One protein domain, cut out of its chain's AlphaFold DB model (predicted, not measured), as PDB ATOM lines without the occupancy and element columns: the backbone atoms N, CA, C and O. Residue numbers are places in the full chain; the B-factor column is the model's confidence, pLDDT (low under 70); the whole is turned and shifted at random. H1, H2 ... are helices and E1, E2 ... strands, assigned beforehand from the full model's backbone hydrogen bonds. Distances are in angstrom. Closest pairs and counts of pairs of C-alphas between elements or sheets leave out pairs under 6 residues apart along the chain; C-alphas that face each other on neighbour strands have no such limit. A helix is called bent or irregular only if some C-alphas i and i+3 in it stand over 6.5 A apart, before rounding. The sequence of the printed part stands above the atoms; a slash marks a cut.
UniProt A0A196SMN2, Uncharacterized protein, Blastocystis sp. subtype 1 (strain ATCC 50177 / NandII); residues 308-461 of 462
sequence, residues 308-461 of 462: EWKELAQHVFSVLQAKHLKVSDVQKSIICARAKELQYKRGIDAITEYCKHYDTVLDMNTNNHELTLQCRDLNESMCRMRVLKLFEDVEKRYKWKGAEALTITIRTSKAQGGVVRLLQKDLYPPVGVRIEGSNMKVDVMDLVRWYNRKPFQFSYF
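What this domain is: This is residues 308 to 461 of the 462 residues of an uncharacterized protein of Blastocystis sp. subtype 1 (strain ATCC 50177 / NandII) (UniProt A0A196SMN2). A strongly twisted five-stranded sheet forms a wall at one end of an elongated body; H3 and H4 cover one face of it, its other face is bare, and the long, kinked helix H2 crosses over these two helices on the side away from the sheet. H1 folds back along the first part of H2, and this helical hairpin makes the other end of the body, where the last residues return to H1 as H6. The printed part has 154 residues, with six named helices and five named strands in the order H1 H2 E1 E2 H3 E3 H4 E4 E5 H5 H6. The mixed sheet runs E1 E2 E3 E5 E4, with E2 and E3 parallel and the other neighbours antiparallel, and the class is mixed, helices and strands. The whole is compact, with a radius of gyration of the C-alphas of 16.6 A and spans of 55 by 29 by 28 A.

Where its parts are: H1, residues 308 to 322, begins at C-alpha 308 (-8.928, 0.113, 27.486) and is 21.0 A long. H2, residues 329 to 358, is 41.1 A long and ends at C-alpha 358 (-23.200, 14.063, 7.073); it has a kink of 35 degrees near residue 345 and is neither bent nor irregular, but only just: C-alphas 343 and 346 are 6.4 A apart. E1, residues 363 to 365, and E2, residues 370 to 374, follow. H3, residues 380 to 398, is 27.1 A long. E3 is residues 407 to 411, and H4, residues 416 to 426, is 14.2 A long. E4, residues 433 to 436, and E5, residues 439 to 443, precede H5, residues 444 to 451. H6, residues 458 to 461, ends at C-alpha 461 (4.436, -7.635, 25.002).

How they stand to each other: H2 is the hub, touching three helices. Its residues 332 to 343 touch H1 in a helical hairpin, at a shallow tilt of 27 degrees, opposite ways; the closest C-alphas, of Trp 309 and Ala 339, are 4.6 A apart. H2 touches H3 about perpendicular, at 85 degrees, with the C-alphas of Ile 348 and Met 385 closest at 5.2 A. H2 touches H4 at a steep tilt of 47 degrees, opposite ways, with the C-alphas of Ala 337 and Asp 426 closest at 5.0 A. H3 touches H4 at a steep tilt of 65 degrees, the same way, with the C-alphas of Arg 384 and Val 419 closest at 5.8 A. H4 is on the sheet at a height of 10.1 A, over E5 and, only just, with 3 C-alphas, over E4; it runs along the strands, at 4 degrees to E5 on the local plane. H3 only grazes the sheet with residues 383 to 394, and H5 with residues 444 to 447. E2, H3 and E3 form a strand-helix-strand unit, two parallel neighbour strands with a helix between them in the chain; E3, H4 and E4 form a split one, with E5 between its strands, and both crossovers are right-handed. Across the sheet, N 363 and O 372 of the hairpin E1 and E2 are 3.1 A apart, N 371 and O 407 of E2 and E3 2.9 A, N 410 and O 440 of E3 and E5 2.8 A, and N 436 and O 439 of the hairpin E4 and E5 2.8 A, each within hydrogen-bond range. H6 and H1 only just touch, with 3 pairs of C-alphas within 8 A, the closest those of Val 316 and Phe 461 at 6.2 A. Every O i to N i+4 pair is within hydrogen-bond range in H1, H4 and H5, against 24 of 26 in H2 and 14 of 15 in H3; H6 is too short for such a pair.

The domain as a whole: The two C-alphas farthest apart, those of Ala 322 and Asn 367, are 56.0 A apart. The printed part has no cut, and no link is long. The mean pLDDT of the printed part is 84.1; it is under 70 in residues 360 to 368, 401 to 403 and 455 to 461.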
ATOM      1  N   GLU A 308      -9.755   1.156  28.118       90.38
ATOM      2  CA  GLU A 308      -8.928   0.113  27.486       90.38
ATOM      3  C   GLU A 308      -7.466   0.552  27.288       90.38
ATOM      4  O   GLU A 308      -6.544  -0.232  27.504       90.38
ATOM      5  N   TRP A 309      -7.218   1.827  26.957       92.69
ATOM      6  CA  TRP A 309      -5.856   2.362  26.846       92.69
ATOM      7  C   TRP A 309      -5.056   2.260  28.153       92.69
ATOM      8  O   TRP A 309      -3.838   2.096  28.116       92.69
ATOM      9  N   LYS A 310      -5.719   2.345  29.314       94.06
ATOM     10  CA  LYS A 310      -5.085   2.180  30.630       94.06
ATOM     11  C   LYS A 310      -4.762   0.722  30.904       94.06
ATOM     12  O   LYS A 310      -3.689   0.441  31.419       94.06
ATOM     13  N   GLU A 311      -5.667  -0.183  30.552       93.00
ATOM     14  CA  GLU A 311      -5.488  -1.629  30.716       93.00
ATOM     15  C   GLU A 311      -4.335  -2.130  29.833       93.00
ATOM     16  O   GLU A 311      -3.425  -2.797  30.321       93.00
ATOM     17  N   LEU A 312      -4.287  -1.694  28.569       91.88
ATOM     18  CA  LEU A 312      -3.189  -1.982  27.644       91.88
ATOM     19  C   LEU A 312      -1.850  -1.378  28.106       91.88
ATOM     20  O   LEU A 312      -0.822  -2.054  28.051       91.88
ATOM     21  N   ALA A 313      -1.841  -0.125  28.580       93.38
ATOM     22  CA  ALA A 313      -0.629   0.496  29.115       93.38
ATOM     23  C   ALA A 313      -0.141  -0.211  30.393       93.38
ATOM     24  O   ALA A 313       1.049  -0.496  30.517       93.38
ATOM     25  N   GLN A 314      -1.052  -0.555  31.309       93.56
ATOM     26  CA  GLN A 314      -0.733  -1.260  32.549       93.56
ATOM     27  C   GLN A 314      -0.201  -2.671  32.286       93.56
ATOM     28  O   GLN A 314       0.767  -3.070  32.929       93.56
ATOM     29  N   HIS A 315      -0.762  -3.399  31.315       92.62
ATOM     30  CA  HIS A 315      -0.221  -4.687  30.870       92.62
ATOM     31  C   HIS A 315       1.230  -4.553  30.389       92.62
ATOM     32  O   HIS A 315       2.104  -5.286  30.849       92.62
ATOM     33  N   VAL A 316       1.526  -3.560  29.541       91.88
ATOM     34  CA  VAL A 316       2.905  -3.293  29.090       91.88
ATOM     35  C   VAL A 316       3.826  -2.927  30.256       91.88
ATOM     36  O   VAL A 316       4.954  -3.417  30.300       91.88
ATOM     37  N   PHE A 317       3.373  -2.128  31.229       93.25
ATOM     38  CA  PHE A 317       4.169  -1.826  32.425       93.25
ATOM     39  C   PHE A 317       4.464  -3.081  33.255       93.25
ATOM     40  O   PHE A 317       5.615  -3.279  33.644       93.25
ATOM     41  N   SER A 318       3.483  -3.966  33.451       91.44
ATOM     42  CA  SER A 318       3.677  -5.248  34.141       91.44
ATOM     43  C   SER A 318       4.675  -6.157  33.411       91.44
ATOM     44  O   SER A 318       5.559  -6.726  34.047       91.44
ATOM     45  N   VAL A 319       4.609  -6.253  32.074       92.19
ATOM     46  CA  VAL A 319       5.568  -7.050  31.279       92.19
ATOM     47  C   VAL A 319       6.978  -6.444  31.305       92.19
ATOM     48  O   VAL A 319       7.960  -7.183  31.376       92.19
ATOM     49  N   LEU A 320       7.111  -5.114  31.281       91.12
ATOM     50  CA  LEU A 320       8.408  -4.436  31.418       91.12
ATOM     51  C   LEU A 320       9.011  -4.653  32.816       91.12
ATOM     52  O   LEU A 320      10.196  -4.969  32.922       91.12
ATOM     53  N   GLN A 321       8.193  -4.572  33.870       90.62
ATOM     54  CA  GLN A 321       8.602  -4.848  35.250       90.62
ATOM     55  C   GLN A 321       9.026  -6.311  35.448       90.62
ATOM     56  O   GLN A 321      10.063  -6.557  36.061       90.62
ATOM     57  N   ALA A 322       8.286  -7.272  34.884       91.88
ATOM     58  CA  ALA A 322       8.633  -8.697  34.920       91.88
ATOM     59  C   ALA A 322       9.929  -9.022  34.150       91.88
ATOM     60  O   ALA A 322      10.636  -9.961  34.498       91.88
ATOM     61  N   LYS A 323      10.280  -8.218  33.136       92.69
ATOM     62  CA  LYS A 323      11.573  -8.272  32.428       92.69
ATOM     63  C   LYS A 323      12.672  -7.435  33.118       92.69
ATOM     64  O   LYS A 323      13.730  -7.228  32.533       92.69
ATOM     65  N   HIS A 324      12.423  -6.930  34.332       90.88
ATOM     66  CA  HIS A 324      13.297  -6.043  35.120       90.88
ATOM     67  C   HIS A 324      13.746  -4.749  34.402       90.88
ATOM     68  O   HIS A 324      14.726  -4.108  34.795       90.88
ATOM     69  N   LEU A 325      13.013  -4.314  33.373       89.81
ATOM     70  CA  LEU A 325      13.337  -3.127  32.585       89.81
ATOM     71  C   LEU A 325      12.846  -1.859  33.295       89.81
ATOM     72  O   LEU A 325      11.645  -1.653  33.474       89.81
ATOM     73  N   LYS A 326      13.775  -0.972  33.672       86.31
ATOM     74  CA  LYS A 326      13.441   0.345  34.236       86.31
ATOM     75  C   LYS A 326      12.857   1.254  33.148       86.31
ATOM     76  O   LYS A 326      13.458   1.427  32.091       86.31
ATOM     77  N   VAL A 327      11.703   1.861  33.432       87.88
ATOM     78  CA  VAL A 327      10.955   2.719  32.498       87.88
ATOM     79  C   VAL A 327      10.890   4.141  33.056       87.88
ATOM     80  O   VAL A 327      10.304   4.364  34.115       87.88
ATOM     81  N   SER A 328      11.478   5.106  32.346       90.25
ATOM     82  CA  SER A 328      11.382   6.538  32.679       90.25
ATOM     83  C   SER A 328       9.964   7.078  32.473       90.25
ATOM     84  O   SER A 328       9.195   6.539  31.676       90.25
ATOM     85  N   ASP A 329       9.604   8.180  33.132       89.44
ATOM     86  CA  ASP A 329       8.263   8.768  32.995       89.44
ATOM     87  C   ASP A 329       7.966   9.282  31.577       89.44
ATOM     88  O   ASP A 329       6.823   9.215  31.124       89.44
ATOM     89  N   VAL A 330       8.999   9.668  30.818       89.06
ATOM     90  CA  VAL A 330       8.883   9.948  29.378       89.06
ATOM     91  C   VAL A 330       8.454   8.684  28.624       89.06
ATOM     92  O   VAL A 330       7.481   8.719  27.876       89.06
ATOM     93  N   GLN A 331       9.105   7.540  28.862       88.62
ATOM     94  CA  GLN A 331       8.719   6.265  28.241       88.62
ATOM     95  C   GLN A 331       7.321   5.797  28.683       88.62
ATOM     96  O   GLN A 331       6.570   5.289  27.849       88.62
ATOM     97  N   LYS A 332       6.922   6.025  29.945       90.31
ATOM     98  CA  LYS A 332       5.544   5.769  30.410       90.31
ATOM     99  C   LYS A 332       4.531   6.634  29.657       90.31
ATOM    100  O   LYS A 332       3.516   6.116  29.198       90.31
ATOM    101  N   SER A 333       4.825   7.924  29.477       89.62
ATOM    102  CA  SER A 333       3.992   8.854  28.706       89.62
ATOM    103  C   SER A 333       3.830   8.400  27.250       89.62
ATOM    104  O   SER A 333       2.707   8.332  26.751       89.62
ATOM    105  N   ILE A 334       4.924   7.967  26.604       90.06
ATOM    106  CA  ILE A 334       4.899   7.375  25.257       90.06
ATOM    107  C   ILE A 334       3.961   6.161  25.218       90.06
ATOM    108  O   ILE A 334       3.062   6.123  24.383       90.06
ATOM    109  N   ILE A 335       4.129   5.187  26.120       91.25
ATOM    110  CA  ILE A 335       3.306   3.963  26.162       91.25
ATOM    111  C   ILE A 335       1.814   4.302  26.333       91.25
ATOM    112  O   ILE A 335       0.979   3.787  25.589       91.25
ATOM    113  N   CYS A 336       1.481   5.229  27.238       92.31
ATOM    114  CA  CYS A 336       0.117   5.719  27.435       92.31
ATOM    115  C   CYS A 336      -0.464   6.393  26.180       92.31
ATOM    116  O   CYS A 336      -1.603   6.109  25.812       92.31
ATOM    117  N   ALA A 337       0.301   7.254  25.502       91.12
ATOM    118  CA  ALA A 337      -0.126   7.887  24.254       91.12
ATOM    119  C   ALA A 337      -0.350   6.847  23.142       91.12
ATOM    120  O   ALA A 337      -1.368   6.878  22.457       91.12
ATOM    121  N   ARG A 338       0.535   5.851  23.006       89.50
ATOM    122  CA  ARG A 338       0.372   4.778  22.008       89.50
ATOM    123  C   ARG A 338      -0.828   3.874  22.278       89.50
ATOM    124  O   ARG A 338      -1.463   3.423  21.329       89.50
ATOM    125  N   ALA A 339      -1.171   3.642  23.541       91.69
ATOM    126  CA  ALA A 339      -2.385   2.914  23.892       91.69
ATOM    127  C   ALA A 339      -3.656   3.720  23.544       91.69
ATOM    128  O   ALA A 339      -4.621   3.149  23.034       91.69
ATOM    129  N   LYS A 340      -3.642   5.050  23.731       92.38
ATOM    130  CA  LYS A 340      -4.731   5.945  23.291       92.38
ATOM    131  C   LYS A 340      -4.857   6.007  21.769       92.38
ATOM    132  O   LYS A 340      -5.967   5.889  21.264       92.38
ATOM    133  N   GLU A 341      -3.743   6.119  21.037       88.94
ATOM    134  CA  GLU A 341      -3.719   6.086  19.562       88.94
ATOM    135  C   GLU A 341      -4.439   4.840  19.005       88.94
ATOM    136  O   GLU A 341      -5.184   4.945  18.031       88.94
ATOM    137  N   LEU A 342      -4.278   3.673  19.647       88.62
ATOM    138  CA  LEU A 342      -4.987   2.446  19.266       88.62
ATOM    139  C   LEU A 342      -6.482   2.474  19.617       88.62
ATOM    140  O   LEU A 342      -7.298   2.078  18.786       88.62
ATOM    141  N   GLN A 343      -6.854   2.965  20.804       90.75
ATOM    142  CA  GLN A 343      -8.261   3.120  21.199       90.75
ATOM    143  C   GLN A 343      -9.008   4.066  20.244       90.75
ATOM    144  O   GLN A 343     -10.096   3.741  19.762       90.75
ATOM    145  N   TYR A 344      -8.392   5.201  19.901       91.75
ATOM    146  CA  TYR A 344      -8.968   6.202  19.003       91.75
ATOM    147  C   TYR A 344      -9.160   5.716  17.570       91.75
ATOM    148  O   TYR A 344     -10.002   6.281  16.877       91.75
ATOM    149  N   LYS A 345      -8.484   4.648  17.120       89.44
ATOM    150  CA  LYS A 345      -8.683   4.124  15.762       89.44
ATOM    151  C   LYS A 345     -10.144   3.753  15.474       89.44
ATOM    152  O   LYS A 345     -10.665   4.151  14.439       89.44
ATOM    153  N   ARG A 346     -10.844   3.122  16.425       88.81
ATOM    154  CA  ARG A 346     -12.291   2.843  16.297       88.81
ATOM    155  C   ARG A 346     -13.127   4.124  16.184       88.81
ATOM    156  O   ARG A 346     -14.156   4.144  15.517       88.81
ATOM    157  N   GLY A 347     -12.679   5.205  16.823       91.25
ATOM    158  CA  GLY A 347     -13.286   6.530  16.714       91.25
ATOM    159  C   GLY A 347     -13.034   7.180  15.349       91.25
ATOM    160  O   GLY A 347     -13.924   7.844  14.822       91.25
ATOM    161  N   ILE A 348     -11.863   6.946  14.747       91.69
ATOM    162  CA  ILE A 348     -11.544   7.349  13.367       91.69
ATOM    163  C   ILE A 348     -12.420   6.581  12.367       91.69
ATOM    164  O   ILE A 348     -12.967   7.197  11.453       91.69
ATOM    165  N   ASP A 349     -12.631   5.275  12.564       91.38
ATOM    166  CA  ASP A 349     -13.565   4.483  11.751       91.38
ATOM    167  C   ASP A 349     -15.001   5.048  11.861       91.38
ATOM    168  O   ASP A 349     -15.636   5.353  10.848       91.38
ATOM    169  N   ALA A 350     -15.474   5.292  13.090       91.25
ATOM    170  CA  ALA A 350     -16.797   5.856  13.372       91.25
ATOM    171  C   ALA A 350     -17.015   7.252  12.759       91.25
ATOM    172  O   ALA A 350     -18.035   7.497  12.112       91.25
ATOM    173  N   ILE A 351     -16.064   8.179  12.925       91.62
ATOM    174  CA  ILE A 351     -16.184   9.529  12.357       91.62
ATOM    175  C   ILE A 351     -15.991   9.522  10.831       91.62
ATOM    176  O   ILE A 351     -16.557  10.360  10.136       91.62
ATOM    177  N   THR A 352     -15.242   8.557  10.284       90.62
ATOM    178  CA  THR A 352     -15.123   8.354   8.832       90.62
ATOM    179  C   THR A 352     -16.446   7.927   8.219       90.62
ATOM    180  O   THR A 352     -16.765   8.348   7.110       90.62
ATOM    181  N   GLU A 353     -17.230   7.123   8.929       90.12
ATOM    182  CA  GLU A 353     -18.581   6.775   8.513       90.12
ATOM    183  C   GLU A 353     -19.541   7.967   8.629       90.12
ATOM    184  O   GLU A 353     -20.194   8.300   7.643       90.12
ATOM    185  N   TYR A 354     -19.527   8.693   9.754       90.19
ATOM    186  CA  TYR A 354     -20.249   9.965   9.905       90.19
ATOM    187  C   TYR A 354     -19.999  10.921   8.724       90.19
ATOM    188  O   TYR A 354     -20.952  11.440   8.144       90.19
ATOM    189  N   CYS A 355     -18.738  11.101   8.308       87.00
ATOM    190  CA  CYS A 355     -18.387  11.949   7.166       87.00
ATOM    191  C   CYS A 355     -19.091  11.529   5.863       87.00
ATOM    192  O   CYS A 355     -19.604  12.384   5.146       87.00
ATOM    193  N   LYS A 356     -19.187  10.222   5.567       87.25
ATOM    194  CA  LYS A 356     -19.857   9.721   4.346       87.25
ATOM    195  C   LYS A 356     -21.336  10.112   4.270       87.25
ATOM    196  O   LYS A 356     -21.861  10.232   3.168       87.25
ATOM    197  N   HIS A 357     -21.995  10.273   5.419       85.50
ATOM    198  CA  HIS A 357     -23.433  10.535   5.508       85.50
ATOM    199  C   HIS A 357     -23.781  11.999   5.830       85.50
ATOM    200  O   HIS A 357     -24.880  12.435   5.491       85.50
ATOM    201  N   TYR A 358     -22.880  12.754   6.478       83.38
ATOM    202  CA  TYR A 358     -23.200  14.063   7.073       83.38
ATOM    203  C   TYR A 358     -22.139  15.169   6.911       83.38
ATOM    204  O   TYR A 358     -22.483  16.335   7.096       83.38
ATOM    205  N   ASP A 359     -20.877  14.854   6.593       71.31
ATOM    206  CA  ASP A 359     -19.786  15.843   6.485       71.31
ATOM    207  C   ASP A 359     -18.747  15.436   5.428       71.31
ATOM    208  O   ASP A 359     -17.832  14.652   5.690       71.31
ATOM    209  N   THR A 360     -18.871  15.993   4.225       54.38
ATOM    210  CA  THR A 360     -18.036  15.630   3.072       54.38
ATOM    211  C   THR A 360     -16.894  16.605   2.778       54.38
ATOM    212  O   THR A 360     -16.079  16.307   1.903       54.38
ATOM    213  N   VAL A 361     -16.792  17.748   3.473       55.16
ATOM    214  CA  VAL A 361     -15.944  18.865   3.016       55.16
ATOM    215  C   VAL A 361     -14.770  19.137   3.956       55.16
ATOM    216  O   VAL A 361     -14.900  19.727   5.026       55.16
ATOM    217  N   LEU A 362     -13.576  18.743   3.506       58.06
ATOM    218  CA  LEU A 362     -12.331  19.362   3.952       58.06
ATOM    219  C   LEU A 362     -12.075  20.577   3.047       58.06
ATOM    220  O   LEU A 362     -11.681  20.404   1.891       58.06
ATOM    221  N   ASP A 363     -12.340  21.786   3.542       60.50
ATOM    222  CA  ASP A 363     -12.222  23.026   2.765       60.50
ATOM    223  C   ASP A 363     -10.745  23.331   2.462       60.50
ATOM    224  O   ASP A 363     -10.006  23.881   3.281       60.50
ATOM    225  N   MET A 364     -10.297  22.966   1.261       56.62
ATOM    226  CA  MET A 364      -8.967  23.298   0.753       56.62
ATOM    227  C   MET A 364      -9.003  24.678   0.092       56.62
ATOM    228  O   MET A 364      -9.461  24.808  -1.042       56.62
ATOM    229  N   ASN A 365      -8.469  25.696   0.767       57.12
ATOM    230  CA  ASN A 365      -8.242  27.000   0.158       57.12
ATOM    231  C   ASN A 365      -6.900  26.985  -0.589       57.12
ATOM    232  O   ASN A 365      -5.837  27.242  -0.014       57.12
ATOM    233  N   THR A 366      -6.963  26.681  -1.888       52.62
ATOM    234  CA  THR A 366      -5.805  26.612  -2.796       52.62
ATOM    235  C   THR A 366      -4.969  27.882  -2.812       52.62
ATOM    236  O   THR A 366      -3.759  27.805  -2.986       52.62
ATOM    237  N   ASN A 367      -5.600  29.040  -2.612       53.41
ATOM    238  CA  ASN A 367      -4.977  30.341  -2.838       53.41
ATOM    239  C   ASN A 367      -4.131  30.801  -1.638       53.41
ATOM    240  O   ASN A 367      -3.290  31.680  -1.789       53.41
ATOM    241  N   ASN A 368      -4.331  30.188  -0.464       61.19
ATOM    242  CA  ASN A 368      -3.656  30.546   0.789       61.19
ATOM    243  C   ASN A 368      -2.719  29.439   1.313       61.19
ATOM    244  O   ASN A 368      -2.224  29.557   2.433       61.19
ATOM    245  N   HIS A 369      -2.534  28.336   0.574       74.31
ATOM    246  CA  HIS A 369      -1.913  27.103   1.088       74.31
ATOM    247  C   HIS A 369      -2.560  26.606   2.407       74.31
ATOM    248  O   HIS A 369      -1.894  26.053   3.284       74.31
ATOM    249  N   GLU A 370      -3.875  26.800   2.569       80.38
ATOM    250  CA  GLU A 370      -4.587  26.552   3.829       80.38
ATOM    251  C   GLU A 370      -5.583  25.388   3.704       80.38
ATOM    252  O   GLU A 370      -6.490  25.396   2.867       80.38
ATOM    253  N   LEU A 371      -5.452  24.397   4.589       83.00
ATOM    254  CA  LEU A 371      -6.431  23.330   4.785       83.00
ATOM    255  C   LEU A 371      -7.325  23.675   5.978       83.00
ATOM    256  O   LEU A 371      -6.907  23.578   7.134       83.00
ATOM    257  N   THR A 372      -8.571  24.056   5.707       85.81
ATOM    258  CA  THR A 372      -9.578  24.316   6.737       85.81
ATOM    259  C   THR A 372     -10.348  23.039   7.078       85.81
ATOM    260  O   THR A 372     -10.974  22.419   6.219       85.81
ATOM    261  N   LEU A 373     -10.370  22.679   8.364       86.38
ATOM    262  CA  LEU A 373     -11.287  21.683   8.916       86.38
ATOM    263  C   LEU A 373     -12.378  22.386   9.736       86.38
ATOM    264  O   LEU A 373     -12.093  23.000  10.765       86.38
ATOM    265  N   GLN A 374     -13.634  22.274   9.308       85.44
ATOM    266  CA  GLN A 374     -14.782  22.851  10.007       85.44
ATOM    267  C   GLN A 374     -15.298  21.895  11.100       85.44
ATOM    268  O   GLN A 374     -15.803  20.819  10.807       85.44
ATOM    269  N   CYS A 375     -15.226  22.311  12.369       83.38
ATOM    270  CA  CYS A 375     -15.640  21.521  13.541       83.38
ATOM    271  C   CYS A 375     -16.469  22.346  14.553       83.38
ATOM    272  O   CYS A 375     -16.391  22.133  15.766       83.38
ATOM    273  N   ARG A 376     -17.247  23.332  14.083       75.88
ATOM    274  CA  ARG A 376     -18.013  24.262  14.945       75.88
ATOM    275  C   ARG A 376     -19.205  23.615  15.659       75.88
ATOM    276  O   ARG A 376     -19.589  24.062  16.742       75.88
ATOM    277  N   ASP A 377     -19.774  22.568  15.069       76.06
ATOM    278  CA  ASP A 377     -21.009  21.924  15.538       76.06
ATOM    279  C   ASP A 377     -20.829  20.477  16.010       76.06
ATOM    280  O   ASP A 377     -21.787  19.860  16.466       76.06
ATOM    281  N   LEU A 378     -19.593  19.973  15.993       86.00
ATOM    282  CA  LEU A 378     -19.229  18.700  16.615       86.00
ATOM    283  C   LEU A 378     -19.065  18.858  18.139       86.00
ATOM    284  O   LEU A 378     -18.639  19.913  18.618       86.00
ATOM    285  N   ASN A 379     -19.363  17.795  18.894       87.62
ATOM    286  CA  ASN A 379     -18.982  17.693  20.307       87.62
ATOM    287  C   ASN A 379     -17.458  17.478  20.447       87.62
ATOM    288  O   ASN A 379     -16.741  17.330  19.453       87.62
ATOM    289  N   GLU A 380     -16.947  17.466  21.682       91.44
ATOM    290  CA  GLU A 380     -15.503  17.346  21.915       91.44
ATOM    291  C   GLU A 380     -14.931  16.049  21.317       91.44
ATOM    292  O   GLU A 380     -13.982  16.111  20.536       91.44
ATOM    293  N   SER A 381     -15.545  14.896  21.596       92.62
ATOM    294  CA  SER A 381     -15.052  13.592  21.139       92.62
ATOM    295  C   SER A 381     -15.133  13.408  19.619       92.62
ATOM    296  O   SER A 381     -14.152  12.976  19.018       92.62
ATOM    297  N   MET A 382     -16.228  13.794  18.953       91.44
ATOM    298  CA  MET A 382     -16.302  13.779  17.483       91.44
ATOM    299  C   MET A 382     -15.271  14.725  16.865       91.44
ATOM    300  O   MET A 382     -14.616  14.356  15.893       91.44
ATOM    301  N   CYS A 383     -15.074  15.922  17.436       91.56
ATOM    302  CA  CYS A 383     -14.044  16.850  16.972       91.56
ATOM    303  C   CYS A 383     -12.639  16.238  17.099       91.56
ATOM    304  O   CYS A 383     -11.824  16.387  16.190       91.56
ATOM    305  N   ARG A 384     -12.360  15.504  18.184       92.06
ATOM    306  CA  ARG A 384     -11.098  14.773  18.373       92.06
ATOM    307  C   ARG A 384     -10.869  13.729  17.293       92.06
ATOM    308  O   ARG A 384      -9.838  13.764  16.624       92.06
ATOM    309  N   MET A 385     -11.844  12.849  17.079       92.88
ATOM    310  CA  MET A 385     -11.724  11.818  16.049       92.88
ATOM    311  C   MET A 385     -11.614  12.443  14.651       92.88
ATOM    312  O   MET A 385     -10.825  11.975  13.835       92.88
ATOM    313  N   ARG A 386     -12.340  13.538  14.374       90.25
ATOM    314  CA  ARG A 386     -12.292  14.244  13.083       90.25
ATOM    315  C   ARG A 386     -10.921  14.869  12.803       90.25
ATOM    316  O   ARG A 386     -10.487  14.850  11.652       90.25
ATOM    317  N   VAL A 387     -10.235  15.369  13.834       90.56
ATOM    318  CA  VAL A 387      -8.853  15.874  13.739       90.56
ATOM    319  C   VAL A 387      -7.858  14.742  13.474       90.56
ATOM    320  O   VAL A 387      -6.981  14.907  12.634       90.56
ATOM    321  N   LEU A 388      -8.021  13.566  14.092       90.62
ATOM    322  CA  LEU A 388      -7.192  12.399  13.756       90.62
ATOM    323  C   LEU A 388      -7.448  11.898  12.328       90.62
ATOM    324  O   LEU A 388      -6.498  11.650  11.588       90.62
ATOM    325  N   LYS A 389      -8.717  11.823  11.906       89.44
ATOM    326  CA  LYS A 389      -9.093  11.482  10.526       89.44
ATOM    327  C   LYS A 389      -8.489  12.457   9.510       89.44
ATOM    328  O   LYS A 389      -8.052  12.028   8.451       89.44
ATOM    329  N   LEU A 390      -8.415  13.753   9.828       87.25
ATOM    330  CA  LEU A 390      -7.740  14.750   8.987       87.25
ATOM    331  C   LEU A 390      -6.269  14.371   8.712       87.25
ATOM    332  O   LEU A 390      -5.781  14.642   7.620       87.25
ATOM    333  N   PHE A 391      -5.565  13.716   9.641       86.38
ATOM    334  CA  PHE A 391      -4.177  13.295   9.404       86.38
ATOM    335  C   PHE A 391      -4.105  12.145   8.388       86.38
ATOM    336  O   PHE A 391      -3.240  12.165   7.515       86.38
ATOM    337  N   GLU A 392      -5.045  11.197   8.443       85.00
ATOM    338  CA  GLU A 392      -5.195  10.146   7.424       85.00
ATOM    339  C   GLU A 392      -5.662  10.725   6.070       85.00
ATOM    340  O   GLU A 392      -5.179  10.309   5.018       85.00
ATOM    341  N   ASP A 393      -6.547  11.732   6.073       83.31
ATOM    342  CA  ASP A 393      -6.987  12.442   4.861       83.31
ATOM    343  C   ASP A 393      -5.809  13.170   4.173       83.31
ATOM    344  O   ASP A 393      -5.681  13.125   2.946       83.31
ATOM    345  N   VAL A 394      -4.924  13.809   4.952       82.06
ATOM    346  CA  VAL A 394      -3.721  14.507   4.457       82.06
ATOM    347  C   VAL A 394      -2.652  13.523   3.978       82.06
ATOM    348  O   VAL A 394      -2.112  13.712   2.885       82.06
ATOM    349  N   GLU A 395      -2.385  12.446   4.724       82.38
ATOM    350  CA  GLU A 395      -1.497  11.365   4.279       82.38
ATOM    351  C   GLU A 395      -1.966  10.800   2.934       82.38
ATOM    352  O   GLU A 395      -1.220  10.801   1.954       82.38
ATOM    353  N   LYS A 396      -3.231  10.381   2.859       83.44
ATOM    354  CA  LYS A 396      -3.812   9.747   1.674       83.44
ATOM    355  C   LYS A 396      -3.791  10.655   0.444       83.44
ATOM    356  O   LYS A 396      -3.638  10.154  -0.672       83.44
ATOM    357  N   ARG A 397      -3.953  11.970   0.630       80.31
ATOM    358  CA  ARG A 397      -4.004  12.956  -0.462       80.31
ATOM    359  C   ARG A 397      -2.625  13.421  -0.935       80.31
ATOM    360  O   ARG A 397      -2.417  13.506  -2.141       80.31
ATOM    361  N   TYR A 398      -1.702  13.711  -0.018       77.69
ATOM    362  CA  TYR A 398      -0.413  14.346  -0.340       77.69
ATOM    363  C   TYR A 398       0.797  13.415  -0.166       77.69
ATOM    364  O   TYR A 398       1.896  13.737  -0.612       77.69
ATOM    365  N   LYS A 399       0.634  12.261   0.498       78.75
ATOM    366  CA  LYS A 399       1.732  11.371   0.934       78.75
ATOM    367  C   LYS A 399       2.818  12.132   1.710       78.75
ATOM    368  O   LYS A 399       4.001  11.819   1.600       78.75
ATOM    369  N   TRP A 400       2.393  13.188   2.410       75.38
ATOM    370  CA  TRP A 400       3.200  14.225   3.066       75.38
ATOM    371  C   TRP A 400       4.155  15.037   2.167       75.38
ATOM    372  O   TRP A 400       4.686  16.050   2.612       75.38
ATOM    373  N   LYS A 401       4.316  14.692   0.883       68.81
ATOM    374  CA  LYS A 401       5.155  15.442  -0.062       68.81
ATOM    375  C   LYS A 401       4.472  16.749  -0.458       68.81
ATOM    376  O   LYS A 401       3.358  16.734  -0.974       68.81
ATOM    377  N   GLY A 402       5.129  17.879  -0.195       66.94
ATOM    378  CA  GLY A 402       4.563  19.216  -0.421       66.94
ATOM    379  C   GLY A 402       3.479  19.631   0.585       66.94
ATOM    380  O   GLY A 402       3.033  20.774   0.547       66.94
ATOM    381  N   ALA A 403       3.087  18.754   1.520       67.31
ATOM    382  CA  ALA A 403       2.206  19.124   2.630       67.31
ATOM    383  C   ALA A 403       2.907  20.068   3.626       67.31
ATOM    384  O   ALA A 403       2.253  20.847   4.306       67.31
ATOM    385  N   GLU A 404       4.240  20.027   3.663       71.00
ATOM    386  CA  GLU A 404       5.139  20.841   4.494       71.00
ATOM    387  C   GLU A 404       4.945  22.360   4.308       71.00
ATOM    388  O   GLU A 404       5.214  23.131   5.223       71.00
ATOM    389  N   ALA A 405       4.434  22.790   3.147       71.69
ATOM    390  CA  ALA A 405       4.116  24.187   2.845       71.69
ATOM    391  C   ALA A 405       2.680  24.602   3.234       71.69
ATOM    392  O   ALA A 405       2.286  25.741   2.984       71.69
ATOM    393  N   LEU A 406       1.870  23.693   3.791       76.56
ATOM    394  CA  LEU A 406       0.468  23.951   4.124       76.56
ATOM    395  C   LEU A 406       0.301  24.389   5.584       76.56
ATOM    396  O   LEU A 406       0.958  23.873   6.485       76.56
ATOM    397  N   THR A 407      -0.662  25.275   5.837       81.81
ATOM    398  CA  THR A 407      -1.191  25.521   7.189       81.81
ATOM    399  C   THR A 407      -2.493  24.749   7.376       81.81
ATOM    400  O   THR A 407      -3.388  24.828   6.536       81.81
ATOM    401  N   ILE A 408      -2.633  24.025   8.490       88.00
ATOM    402  CA  ILE A 408      -3.899  23.386   8.876       88.00
ATOM    403  C   ILE A 408      -4.627  24.265   9.892       88.00
ATOM    404  O   ILE A 408      -4.098  24.528  10.970       88.00
ATOM    405  N   THR A 409      -5.858  24.663   9.571       89.31
ATOM    406  CA  THR A 409      -6.723  25.496  10.418       89.31
ATOM    407  C   THR A 409      -7.968  24.714  10.836       89.31
ATOM    408  O   THR A 409      -8.887  24.496  10.047       89.31
ATOM    409  N   ILE A 410      -8.041  24.321  12.107       89.12
ATOM    410  CA  ILE A 410      -9.210  23.661  12.699       89.12
ATOM    411  C   ILE A 410     -10.135  24.742  13.272       89.12
ATOM    412  O   ILE A 410      -9.761  25.474  14.188       89.12
ATOM    413  N   ARG A 411     -11.357  24.857  12.746       88.25
ATOM    414  CA  ARG A 411     -12.349  25.866  13.148       88.25
ATOM    415  C   ARG A 411     -13.332  25.272  14.154       88.25
ATOM    416  O   ARG A 411     -14.314  24.641  13.766       88.25
ATOM    417  N   THR A 412     -13.099  25.485  15.447       85.44
ATOM    418  CA  THR A 412     -14.034  25.092  16.514       85.44
ATOM    419  C   THR A 412     -14.026  26.094  17.664       85.44
ATOM    420  O   THR A 412     -12.977  26.582  18.075       85.44
ATOM    421  N   SER A 413     -15.212  26.386  18.202       77.31
ATOM    422  CA  SER A 413     -15.412  27.219  19.396       77.31
ATOM    423  C   SER A 413     -15.820  26.414  20.636       77.31
ATOM    424  O   SER A 413     -15.761  26.942  21.741       77.31
ATOM    425  N   LYS A 414     -16.230  25.148  20.469       79.50
ATOM    426  CA  LYS A 414     -16.767  24.295  21.549       79.50
ATOM    427  C   LYS A 414     -15.772  23.234  22.031       79.50
ATOM    428  O   LYS A 414     -15.839  22.835  23.185       79.50
ATOM    429  N   ALA A 415     -14.859  22.782  21.166       87.12
ATOM    430  CA  ALA A 415     -14.002  21.615  21.414       87.12
ATOM    431  C   ALA A 415     -12.501  21.938  21.578       87.12
ATOM    432  O   ALA A 415     -11.677  21.023  21.614       87.12
ATOM    433  N   GLN A 416     -12.120  23.222  21.665       89.88
ATOM    434  CA  GLN A 416     -10.710  23.640  21.621       89.88
ATOM    435  C   GLN A 416      -9.849  22.966  22.698       89.88
ATOM    436  O   GLN A 416      -8.804  22.401  22.382       89.88
ATOM    437  N   GLY A 417     -10.305  22.956  23.957       91.06
ATOM    438  CA  GLY A 417      -9.585  22.320  25.068       91.06
ATOM    439  C   GLY A 417      -9.368  20.814  24.873       91.06
ATOM    440  O   GLY A 417      -8.291  20.299  25.181       91.06
ATOM    441  N   GLY A 418     -10.346  20.113  24.292       91.44
ATOM    442  CA  GLY A 418     -10.211  18.717  23.880       91.44
ATOM    443  C   GLY A 418      -9.179  18.506  22.780       91.44
ATOM    444  O   GLY A 418      -8.330  17.623  22.906       91.44
ATOM    445  N   VAL A 419      -9.202  19.326  21.726       92.31
ATOM    446  CA  VAL A 419      -8.222  19.238  20.629       92.31
ATOM    447  C   VAL A 419      -6.810  19.579  21.123       92.31
ATOM    448  O   VAL A 419      -5.875  18.856  20.797       92.31
ATOM    449  N   VAL A 420      -6.628  20.578  21.993       93.25
ATOM    450  CA  VAL A 420      -5.324  20.829  22.645       93.25
ATOM    451  C   VAL A 420      -4.878  19.613  23.465       93.25
ATOM    452  O   VAL A 420      -3.733  19.178  23.345       93.25
ATOM    453  N   ARG A 421      -5.782  19.013  24.257       92.31
ATOM    454  CA  ARG A 421      -5.500  17.793  25.035       92.31
ATOM    455  C   ARG A 421      -5.084  16.624  24.137       92.31
ATOM    456  O   ARG A 421      -4.133  15.929  24.477       92.31
ATOM    457  N   LEU A 422      -5.734  16.457  22.983       93.12
ATOM    458  CA  LEU A 422      -5.362  15.455  21.983       93.12
ATOM    459  C   LEU A 422      -3.917  15.658  21.519       93.12
ATOM    460  O   LEU A 422      -3.059  14.812  21.763       93.12
ATOM    461  N   LEU A 423      -3.668  16.806  20.884       92.50
ATOM    462  CA  LEU A 423      -2.427  17.102  20.174       92.50
ATOM    463  C   LEU A 423      -1.216  17.132  21.111       92.50
ATOM    464  O   LEU A 423      -0.153  16.643  20.745       92.50
ATOM    465  N   GLN A 424      -1.377  17.659  22.329       90.19
ATOM    466  CA  GLN A 424      -0.260  17.887  23.250       90.19
ATOM    467  C   GLN A 424      -0.094  16.825  24.352       90.19
ATOM    468  O   GLN A 424       0.956  16.804  24.994       90.19
ATOM    469  N   LYS A 425      -1.109  15.990  24.637       88.12
ATOM    470  CA  LYS A 425      -1.103  15.073  25.806       88.12
ATOM    471  C   LYS A 425      -1.578  13.644  25.529       88.12
ATOM    472  O   LYS A 425      -1.290  12.756  26.333       88.12
ATOM    473  N   ASP A 426      -2.313  13.409  24.444       91.19
ATOM    474  CA  ASP A 426      -2.824  12.074  24.106       91.19
ATOM    475  C   ASP A 426      -2.083  11.429  22.918       91.19
ATOM    476  O   ASP A 426      -2.176  10.215  22.751       91.19
ATOM    477  N   LEU A 427      -1.311  12.209  22.148       90.69
ATOM    478  CA  LEU A 427      -0.447  11.759  21.047       90.69
ATOM    479  C   LEU A 427       1.047  11.806  21.409       90.69
ATOM    480  O   LEU A 427       1.468  12.609  22.242       90.69
ATOM    481  N   TYR A 428       1.863  10.970  20.751       89.00
ATOM    482  CA  TYR A 428       3.326  11.067  20.833       89.00
ATOM    483  C   TYR A 428       4.012  10.794  19.478       89.00
ATOM    484  O   TYR A 428       3.784   9.719  18.922       89.00
ATOM    485  N   PRO A 429       4.928  11.657  18.986       89.69
ATOM    486  CA  PRO A 429       5.344  12.930  19.582       89.69
ATOM    487  C   PRO A 429       4.177  13.931  19.679       89.69
ATOM    488  O   PRO A 429       3.230  13.817  18.898       89.69
ATOM    489  N   PRO A 430       4.209  14.873  20.641       89.94
ATOM    490  CA  PRO A 430       3.223  15.945  20.718       89.94
ATOM    491  C   PRO A 430       3.218  16.785  19.439       89.94
ATOM    492  O   PRO A 430       4.263  16.986  18.822       89.94
ATOM    493  N   VAL A 431       2.048  17.300  19.075       90.88
ATOM    494  CA  VAL A 431       1.842  18.136  17.890       90.88
ATOM    495  C   VAL A 431       1.628  19.591  18.311       90.88
ATOM    496  O   VAL A 431       0.739  19.891  19.117       90.88
ATOM    497  N   GLY A 432       2.429  20.505  17.759       88.88
ATOM    498  CA  GLY A 432       2.313  21.941  17.981       88.88
ATOM    499  C   GLY A 432       0.987  22.519  17.481       88.88
ATOM    500  O   GLY A 432       0.534  22.240  16.369       88.88
ATOM    501  N   VAL A 433       0.362  23.359  18.310       91.31
ATOM    502  CA  VAL A 433      -0.896  24.042  17.984       91.31
ATOM    503  C   VAL A 433      -0.925  25.453  18.572       91.31
ATOM    504  O   VAL A 433      -0.517  25.666  19.714       91.31
ATOM    505  N   ARG A 434      -1.408  26.419  17.784       90.81
ATOM    506  CA  ARG A 434      -1.596  27.832  18.156       90.81
ATOM    507  C   ARG A 434      -3.087  28.169  18.090       90.81
ATOM    508  O   ARG A 434      -3.774  27.683  17.195       90.81
ATOM    509  N   ILE A 435      -3.598  28.977  19.021       90.31
ATOM    510  CA  ILE A 435      -5.027  29.331  19.094       90.31
ATOM    511  C   ILE A 435      -5.208  30.792  18.679       90.31
ATOM    512  O   ILE A 435      -4.563  31.680  19.227       90.31
ATOM    513  N   GLU A 436      -6.106  31.033  17.727       89.25
ATOM    514  CA  GLU A 436      -6.429  32.345  17.165       89.25
ATOM    515  C   GLU A 436      -7.957  32.532  17.176       89.25
ATOM    516  O   GLU A 436      -8.666  32.234  16.210       89.25
ATOM    517  N   GLY A 437      -8.499  32.975  18.314       86.94
ATOM    518  CA  GLY A 437      -9.945  33.118  18.504       86.94
ATOM    519  C   GLY A 437     -10.677  31.776  18.388       86.94
ATOM    520  O   GLY A 437     -10.483  30.888  19.212       86.94
ATOM    521  N   SER A 438     -11.521  31.614  17.361       84.31
ATOM    522  CA  SER A 438     -12.241  30.350  17.081       84.31
ATOM    523  C   SER A 438     -11.483  29.375  16.162       84.31
ATOM    524  O   SER A 438     -12.011  28.319  15.804       84.31
ATOM    525  N   ASN A 439     -10.247  29.716  15.791       88.12
ATOM    526  CA  ASN A 439      -9.382  28.925  14.925       88.12
ATOM    527  C   ASN A 439      -8.224  28.318  15.732       88.12
ATOM    528  O   ASN A 439      -7.699  28.941  16.653       88.12
ATOM    529  N   MET A 440      -7.786  27.121  15.354       90.00
ATOM    530  CA  MET A 440      -6.588  26.473  15.882       90.00
ATOM    531  C   MET A 440      -5.677  26.096  14.716       90.00
ATOM    532  O   MET A 440      -6.060  25.269  13.889       90.00
ATOM    533  N   LYS A 441      -4.488  26.698  14.641       90.62
ATOM    534  CA  LYS A 441      -3.491  26.395  13.607       90.62
ATOM    535  C   LYS A 441      -2.555  25.292  14.077       90.62
ATOM    536  O   LYS A 441      -1.984  25.400  15.162       90.62
ATOM    537  N   VAL A 442      -2.393  24.261  13.258       89.62
ATOM    538  CA  VAL A 442      -1.518  23.109  13.505       89.62
ATOM    539  C   VAL A 442      -0.335  23.161  12.544       89.62
ATOM    540  O   VAL A 442      -0.517  23.401  11.350       89.62
ATOM    541  N   ASP A 443       0.866  22.939  13.073       81.12
ATOM    542  CA  ASP A 443       2.093  22.880  12.280       81.12
ATOM    543  C   ASP A 443       2.174  21.537  11.536       81.12
ATOM    544  O   ASP A 443       2.157  20.466  12.153       81.12
ATOM    545  N   VAL A 444       2.245  21.572  10.202       82.06
ATOM    546  CA  VAL A 444       2.288  20.341   9.404       82.06
ATOM    547  C   VAL A 444       3.625  19.615   9.562       82.06
ATOM    548  O   VAL A 444       3.636  18.390   9.478       82.06
ATOM    549  N   MET A 445       4.726  20.285   9.917       81.75
ATOM    550  CA  MET A 445       5.989  19.593  10.206       81.75
ATOM    551  C   MET A 445       5.888  18.717  11.456       81.75
ATOM    552  O   MET A 445       6.458  17.626  11.486       81.75
ATOM    553  N   ASP A 446       5.111  19.127  12.461       83.81
ATOM    554  CA  ASP A 446       4.819  18.282  13.623       83.81
ATOM    555  C   ASP A 446       3.881  17.118  13.282       83.81
ATOM    556  O   ASP A 446       4.041  16.026  13.831       83.81
ATOM    557  N   LEU A 447       2.976  17.284  12.315       83.19
ATOM    558  CA  LEU A 447       2.181  16.172  11.781       83.19
ATOM    559  C   LEU A 447       3.011  15.198  10.944       83.19
ATOM    560  O   LEU A 447       2.808  13.993  11.056       83.19
ATOM    561  N   VAL A 448       3.985  15.682  10.171       82.44
ATOM    562  CA  VAL A 448       4.952  14.853   9.434       82.44
ATOM    563  C   VAL A 448       5.850  14.085  10.412       82.44
ATOM    564  O   VAL A 448       6.059  12.883  10.238       82.44
ATOM    565  N   ARG A 449       6.331  14.735  11.483       84.44
ATOM    566  CA  ARG A 449       7.069  14.093  12.590       84.44
ATOM    567  C   ARG A 449       6.219  13.052  13.315       84.44
ATOM    568  O   ARG A 449       6.714  11.963  13.606       84.44
ATOM    569  N   TRP A 450       4.951  13.364  13.597       86.50
ATOM    570  CA  TRP A 450       4.024  12.409  14.193       86.50
ATOM    571  C   TRP A 450       3.764  11.246  13.242       86.50
ATOM    572  O   TRP A 450       3.922  10.104  13.650       86.50
ATOM    573  N   TYR A 451       3.443  11.468  11.972       82.19
ATOM    574  CA  TYR A 451       3.172  10.384  11.030       82.19
ATOM    575  C   TYR A 451       4.388   9.461  10.838       82.19
ATOM    576  O   TYR A 451       4.268   8.250  11.008       82.19
ATOM    577  N   ASN A 452       5.576  10.025  10.595       81.69
ATOM    578  CA  ASN A 452       6.814   9.269  10.364       81.69
ATOM    579  C   ASN A 452       7.427   8.640  11.636       81.69
ATOM    580  O   ASN A 452       8.514   8.056  11.581       81.69
ATOM    581  N   ARG A 453       6.761   8.732  12.797       83.69
ATOM    582  CA  ARG A 453       7.201   8.070  14.034       83.69
ATOM    583  C   ARG A 453       7.296   6.555  13.834       83.69
ATOM    584  O   ARG A 453       6.392   5.938  13.275       83.69
ATOM    585  N   LYS A 454       8.344   5.917  14.377       71.94
ATOM    586  CA  LYS A 454       8.447   4.444  14.353       71.94
ATOM    587  C   LYS A 454       7.167   3.814  14.946       71.94
ATOM    588  O   LYS A 454       6.704   4.277  15.999       71.94
ATOM    589  N   PRO A 455       6.574   2.788  14.307       66.75
ATOM    590  CA  PRO A 455       5.366   2.144  14.812       66.75
ATOM    591  C   PRO A 455       5.672   1.399  16.117       66.75
ATOM    592  O   PRO A 455       6.624   0.625  16.189       66.75
ATOM    593  N   PHE A 456       4.867   1.630  17.155       65.75
ATOM    594  CA  PHE A 456       5.043   0.966  18.445       65.75
ATOM    595  C   PHE A 456       4.308  -0.379  18.441       65.75
ATOM    596  O   PHE A 456       3.079  -0.433  18.496       65.75
ATOM    597  N   GLN A 457       5.060  -1.473  18.329       64.38
ATOM    598  CA  GLN A 457       4.500  -2.817  18.224       64.38
ATOM    599  C   GLN A 457       4.225  -3.426  19.607       64.38
ATOM    600  O   GLN A 457       5.108  -3.999  20.243       64.38
ATOM    601  N   PHE A 458       2.966  -3.361  20.045       61.81
ATOM    602  CA  PHE A 458       2.501  -4.025  21.272       61.81
ATOM    603  C   PHE A 458       2.615  -5.565  21.226       61.81
ATOM    604  O   PHE A 458       2.556  -6.216  22.263       61.81
ATOM    605  N   SER A 459       2.830  -6.161  20.047       58.31
ATOM    606  CA  SER A 459       3.064  -7.600  19.861       58.31
ATOM    607  C   SER A 459       4.320  -8.136  20.558       58.31
ATOM    608  O   SER A 459       4.361  -9.326  20.835       58.31
ATOM    609  N   TYR A 460       5.302  -7.292  20.900       55.19
ATOM    610  CA  TYR A 460       6.473  -7.688  21.706       55.19
ATOM    611  C   TYR A 460       6.187  -7.807  23.222       55.19
ATOM    612  O   TYR A 460       7.084  -8.128  24.013       55.19
ATOM    613  N   PHE A 461       4.943  -7.531  23.628       55.38
ATOM    614  CA  PHE A 461       4.436  -7.635  25.002       55.38
ATOM    615  C   PHE A 461       3.231  -8.588  25.107       55.38
ATOM    616  O   PHE A 461       2.475  -8.524  26.076       55.38
TER     617      PHE A 461